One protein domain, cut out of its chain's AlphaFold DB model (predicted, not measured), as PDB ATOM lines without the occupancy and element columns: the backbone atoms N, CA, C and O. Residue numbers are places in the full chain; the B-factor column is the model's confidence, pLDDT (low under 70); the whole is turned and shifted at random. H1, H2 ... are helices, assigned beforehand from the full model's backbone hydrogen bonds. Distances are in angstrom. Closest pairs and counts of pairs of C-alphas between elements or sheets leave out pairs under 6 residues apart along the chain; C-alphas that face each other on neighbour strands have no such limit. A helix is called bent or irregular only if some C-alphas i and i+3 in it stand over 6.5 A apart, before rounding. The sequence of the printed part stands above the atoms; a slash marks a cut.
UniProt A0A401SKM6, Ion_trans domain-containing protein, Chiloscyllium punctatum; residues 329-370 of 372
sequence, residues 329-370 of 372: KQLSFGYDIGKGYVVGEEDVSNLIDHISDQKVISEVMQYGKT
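Overview. This is residues 329 to 370 of the 372 residues of the protein "Ion_trans domain-containing protein" of Chiloscyllium punctatum (UniProt A0A401SKM6). A long helix, H1, makes the length of this rod, and the short helix H2 folds back beside its last turns, a lopsided helical hairpin whose first arm sticks out free over residues 329 to 344. The printed part has 42 residues, with two named helices, H1 then H2, and no named strand: all helix. It is only just extended, close to loose, with a radius of gyration of the C-alphas of 13.7 A and spans of 44 by 19 by 8 A.

Along the chain. Find C-alpha 329 at (67.770, 33.962, 157.679); from there H1 runs through residues 329 to 355, 37.6 A long, with a kink of 27 degrees near residue 349. It is neither bent nor irregular, but only just: C-alphas 350 and 353 are 6.4 A apart. After a tight link of three residues, H2 takes residues 359 to 368, 14.7 A, ending at C-alpha 368 (52.874, 19.214, 182.968).

Arrangement. Look at Asp 353 and Ser 362, the closest C-alphas of the hairpin, 6.2 A apart. H1 touches H2 with residues 349 to 353 alone. Their lines stand at a shallow tilt of 22 degrees, opposite ways. In H2 every O i to N i+4 pair is within hydrogen-bond range; in H1, 21 of 23 are.

Size, cuts and confidence. The C-alphas farthest apart, Lys 329 and Gln 358, are 43.9 A apart. The printed part has no cut. Mean pLDDT of the printed part is 78.3; residue 353, residues 356 to 363 and residues 365 to 370 are under 70.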
ATOM      1  N   LYS A 329      69.179  34.107 158.069       89.31
ATOM      2  CA  LYS A 329      67.770  33.962 157.679       89.31
ATOM      3  C   LYS A 329      67.152  32.675 158.237       89.31
ATOM      4  O   LYS A 329      66.004  32.684 158.665       89.31
ATOM      5  N   GLN A 330      67.906  31.575 158.238       85.12
ATOM      6  CA  GLN A 330      67.471  30.321 158.861       85.12
ATOM      7  C   GLN A 330      67.382  30.460 160.385       85.12
ATOM      8  O   GLN A 330      66.419  30.005 160.993       85.12
ATOM      9  N   LEU A 331      68.350  31.147 160.998       87.94
ATOM     10  CA  LEU A 331      68.371  31.399 162.434       87.94
ATOM     11  C   LEU A 331      67.193  32.281 162.870       87.94
ATOM     12  O   LEU A 331      66.545  31.975 163.865       87.94
ATOM     13  N   SER A 332      66.891  33.345 162.115       89.38
ATOM     14  CA  SER A 332      65.750  34.219 162.401       89.38
ATOM     15  C   SER A 332      64.428  33.475 162.247       89.38
ATOM     16  O   SER A 332      63.559  33.612 163.094       89.38
ATOM     17  N   PHE A 333      64.299  32.624 161.226       92.06
ATOM     18  CA  PHE A 333      63.112  31.790 161.042       92.06
ATOM     19  C   PHE A 333      62.919  30.789 162.190       92.06
ATOM     20  O   PHE A 333      61.813  30.649 162.707       92.06
ATOM     21  N   GLY A 334      63.994  30.134 162.639       90.56
ATOM     22  CA  GLY A 334      63.951  29.258 163.812       90.56
ATOM     23  C   GLY A 334      63.568  30.007 165.093       90.56
ATOM     24  O   GLY A 334      62.765  29.506 165.878       90.56
ATOM     25  N   TYR A 335      64.086  31.225 165.277       92.31
ATOM     26  CA  TYR A 335      63.706  32.099 166.388       92.31
ATOM     27  C   TYR A 335      62.223  32.494 166.335       92.31
ATOM     28  O   TYR A 335      61.542  32.413 167.355       92.31
ATOM     29  N   ASP A 336      61.703  32.859 165.160       92.25
ATOM     30  CA  ASP A 336      60.296  33.235 164.982       92.25
ATOM     31  C   ASP A 336      59.349  32.056 165.260       92.25
ATOM     32  O   ASP A 336      58.336  32.235 165.937       92.25
ATOM     33  N   ILE A 337      59.703  30.839 164.820       93.31
ATOM     34  CA  ILE A 337      58.952  29.615 165.149       93.31
ATOM     35  C   ILE A 337      58.981  29.348 166.655       93.31
ATOM     36  O   ILE A 337      57.932  29.116 167.251       93.31
ATOM     37  N   GLY A 338      60.165  29.386 167.276       91.75
ATOM     38  CA  GLY A 338      60.310  29.133 168.710       91.75
ATOM     39  C   GLY A 338      59.524  30.140 169.549       91.75
ATOM     40  O   GLY A 338      58.804  29.759 170.468       91.75
ATOM     41  N   LYS A 339      59.582  31.424 169.179       92.00
ATOM     42  CA  LYS A 339      58.790  32.478 169.814       92.00
ATOM     43  C   LYS A 339      57.290  32.246 169.621       92.00
ATOM     44  O   LYS A 339      56.542  32.372 170.583       92.00
ATOM     45  N   GLY A 340      56.854  31.896 168.410       92.50
ATOM     46  CA  GLY A 340      55.454  31.580 168.125       92.50
ATOM     47  C   GLY A 340      54.932  30.393 168.938       92.50
ATOM     48  O   GLY A 340      53.811  30.450 169.431       92.50
ATOM     49  N   TYR A 341      55.753  29.357 169.134       92.69
ATOM     50  CA  TYR A 341      55.404  28.206 169.969       92.69
ATOM     51  C   TYR A 341      55.231  28.596 171.440       92.69
ATOM     52  O   TYR A 341      54.191  28.304 172.015       92.69
ATOM     53  N   VAL A 342      56.203  29.310 172.024       88.50
ATOM     54  CA  VAL A 342      56.144  29.733 173.438       88.50
ATOM     55  C   VAL A 342      54.955  30.659 173.695       88.50
ATOM     56  O   VAL A 342      54.235  30.468 174.671       88.50
ATOM     57  N   VAL A 343      54.716  31.627 172.805       90.62
ATOM     58  CA  VAL A 343      53.562  32.537 172.912       90.62
ATOM     59  C   VAL A 343      52.251  31.765 172.760       90.62
ATOM     60  O   VAL A 343      51.349  31.936 173.569       90.62
ATOM     61  N   GLY A 344      52.158  30.862 171.779       88.25
ATOM     62  CA  GLY A 344      50.971  30.026 171.599       88.25
ATOM     63  C   GLY A 344      50.698  29.111 172.796       88.25
ATOM     64  O   GLY A 344      49.549  28.929 173.185       88.25
ATOM     65  N   GLU A 345      51.740  28.561 173.420       84.50
ATOM     66  CA  GLU A 345      51.625  27.749 174.632       84.50
ATOM     67  C   GLU A 345      51.172  28.579 175.847       84.50
ATOM     68  O   GLU A 345      50.387  28.111 176.674       84.50
ATOM     69  N   GLU A 346      51.650  29.818 175.976       84.19
ATOM     70  CA  GLU A 346      51.201  30.759 177.004       84.19
ATOM     71  C   GLU A 346      49.725  31.140 176.816       84.19
ATOM     72  O   GLU A 346      48.944  31.049 177.764       84.19
ATOM     73  N   ASP A 347      49.314  31.446 175.585       85.44
ATOM     74  CA  ASP A 347      47.928  31.778 175.246       85.44
ATOM     75  C   ASP A 347      46.971  30.604 175.510       85.44
ATOM     76  O   ASP A 347      45.924  30.785 176.134       85.44
ATOM     77  N   VAL A 348      47.340  29.381 175.105       82.75
ATOM     78  CA  VAL A 348      46.544  28.171 175.383       82.75
ATOM     79  C   VAL A 348      46.456  27.910 176.886       82.75
ATOM     80  O   VAL A 348      45.380  27.582 177.384       82.75
ATOM     81  N   SER A 349      47.553  28.099 177.626       75.81
ATOM     82  CA  SER A 349      47.570  27.954 179.086       75.81
ATOM     83  C   SER A 349      46.607  28.922 179.774       75.81
ATOM     84  O   SER A 349      45.927  28.524 180.717       75.81
ATOM     85  N   ASN A 350      46.524  30.165 179.296       79.00
ATOM     86  CA  ASN A 350      45.598  31.169 179.823       79.00
ATOM     87  C   ASN A 350      44.133  30.851 179.472       79.00
ATOM     88  O   ASN A 350      43.216  31.199 180.217       79.00
ATOM     89  N   LEU A 351      43.902  30.174 178.344       81.06
ATOM     90  CA  LEU A 351      42.566  29.813 177.868       81.06
ATOM     91  C   LEU A 351      42.035  28.503 178.473       81.06
ATOM     92  O   LEU A 351      40.822  28.319 178.552       81.06
ATOM     93  N   ILE A 352      42.915  27.605 178.930       76.81
ATOM     94  CA  ILE A 352      42.552  26.316 179.548       76.81
ATOM     95  C   ILE A 352      41.592  26.499 180.728       76.81
ATOM     96  O   ILE A 352      40.630  25.739 180.844       76.81
ATOM     97  N   ASP A 353      41.788  27.536 181.543       69.00
ATOM     98  CA  ASP A 353      40.923  27.825 182.695       69.00
ATOM     99  C   ASP A 353      39.507  28.271 182.291       69.00
ATOM    100  O   ASP A 353      38.580  28.173 183.089       69.00
ATOM    101  N   HIS A 354      39.327  28.744 181.053       73.25
ATOM    102  CA  HIS A 354      38.031  29.162 180.509       73.25
ATOM    103  C   HIS A 354      37.335  28.060 179.699       73.25
ATOM    104  O   HIS A 354      36.142  28.170 179.426       73.25
ATOM    105  N   ILE A 355      38.067  27.020 179.284       70.38
ATOM    106  CA  ILE A 355      37.549  25.909 178.466       70.38
ATOM    107  C   ILE A 355      37.277  24.666 179.326       70.38
ATOM    108  O   ILE A 355      36.401  23.866 179.003       70.38
ATOM    109  N   SER A 356      38.024  24.477 180.416       68.38
ATOM    110  CA  SER A 356      37.887  23.323 181.303       68.38
ATOM    111  C   SER A 356      36.925  23.611 182.457       68.38
ATOM    112  O   SER A 356      37.311  24.210 183.458       68.38
ATOM    113  N   ASP A 357      35.699  23.086 182.379       66.50
ATOM    114  CA  ASP A 357      34.709  23.172 183.469       66.50
ATOM    115  C   ASP A 357      35.146  22.425 184.752       66.50
ATOM    116  O   ASP A 357      34.633  22.677 185.846       66.50
ATOM    117  N   GLN A 358      36.116  21.505 184.654       67.38
ATOM    118  CA  GLN A 358      36.698  20.793 185.795       67.38
ATOM    119  C   GLN A 358      38.080  21.341 186.172       67.38
ATOM    120  O   GLN A 358      39.056  21.159 185.443       67.38
ATOM    121  N   LYS A 359      38.192  21.894 187.389       67.00
ATOM    122  CA  LYS A 359      39.461  22.386 187.972       67.00
ATOM    123  C   LYS A 359      40.578  21.340 188.038       67.00
ATOM    124  O   LYS A 359      41.747  21.674 187.914       67.00
ATOM    125  N   VAL A 360      40.231  20.065 188.213       69.25
ATOM    126  CA  VAL A 360      41.222  18.980 188.335       69.25
ATOM    127  C   VAL A 360      41.982  18.762 187.020       69.25
ATOM    128  O   VAL A 360      43.161  18.428 187.036       69.25
ATOM    129  N   ILE A 361      41.329  18.968 185.873       66.62
ATOM    130  CA  ILE A 361      41.942  18.757 184.554       66.62
ATOM    131  C   ILE A 361      42.835  19.947 184.172       66.62
ATOM    132  O   ILE A 361      43.911  19.735 183.608       66.62
ATOM    133  N   SER A 362      42.446  21.180 184.526       64.19
ATOM    134  CA  SER A 362      43.282  22.364 184.282       64.19
ATOM    135  C   SER A 362      44.569  22.339 185.113       64.19
ATOM    136  O   SER A 362      45.645  22.577 184.566       64.19
ATOM    137  N   GLU A 363      44.495  21.936 186.389       68.19
ATOM    138  CA  GLU A 363      45.672  21.798 187.261       68.19
ATOM    139  C   GLU A 363      46.669  20.749 186.740       68.19
ATOM    140  O   GLU A 363      47.876  20.987 186.749       68.19
ATOM    141  N   VAL A 364      46.197  19.606 186.225       70.94
ATOM    142  CA  VAL A 364      47.073  18.558 185.664       70.94
ATOM    143  C   VAL A 364      47.763  19.021 184.375       70.94
ATOM    144  O   VAL A 364      48.955  18.763 184.194       70.94
ATOM    145  N   MET A 365      47.047  19.731 183.495       66.75
ATOM    146  CA  MET A 365      47.605  20.287 182.253       66.75
ATOM    147  C   MET A 365      48.657  21.372 182.536       66.75
ATOM    148  O   MET A 365      49.710  21.387 181.902       66.75
ATOM    149  N   GLN A 366      48.415  22.240 183.523       66.75
ATOM    150  CA  GLN A 366      49.369  23.273 183.937       66.75
ATOM    151  C   GLN A 366      50.595  22.682 184.658       66.75
ATOM    152  O   GLN A 366      51.711  23.151 184.449       66.75
ATOM    153  N   TYR A 367      50.433  21.614 185.450       63.09
ATOM    154  CA  TYR A 367      51.542  20.947 186.150       63.09
ATOM    155  C   TYR A 367      52.497  20.190 185.205       63.09
ATOM    156  O   TYR A 367      53.672  20.001 185.520       63.09
ATOM    157  N   GLY A 368      52.022  19.774 184.024       62.84
ATOM    158  CA  GLY A 368      52.874  19.214 182.968       62.84
ATOM    159  C   GLY A 368      53.921  20.206 182.439       62.84
ATOM    160  O   GLY A 368      55.015  19.791 182.060       62.84
ATOM    161  N   LYS A 369      53.625  21.513 182.499       57.09
ATOM    162  CA  LYS A 369      54.470  22.614 182.012       57.09
ATOM    163  C   LYS A 369      55.743  22.829 182.840       57.09
ATOM    164  O   LYS A 369      56.744  23.291 182.318       57.09
ATOM    165  N   THR A 370      55.738  22.475 184.126       54.56
ATOM    166  CA  THR A 370      56.872  22.705 185.046       54.56
ATOM    167  C   THR A 370      57.963  21.631 184.982       54.56
ATOM    168  O   THR A 370      58.976  21.758 185.671       54.56
TER     169      THR A 370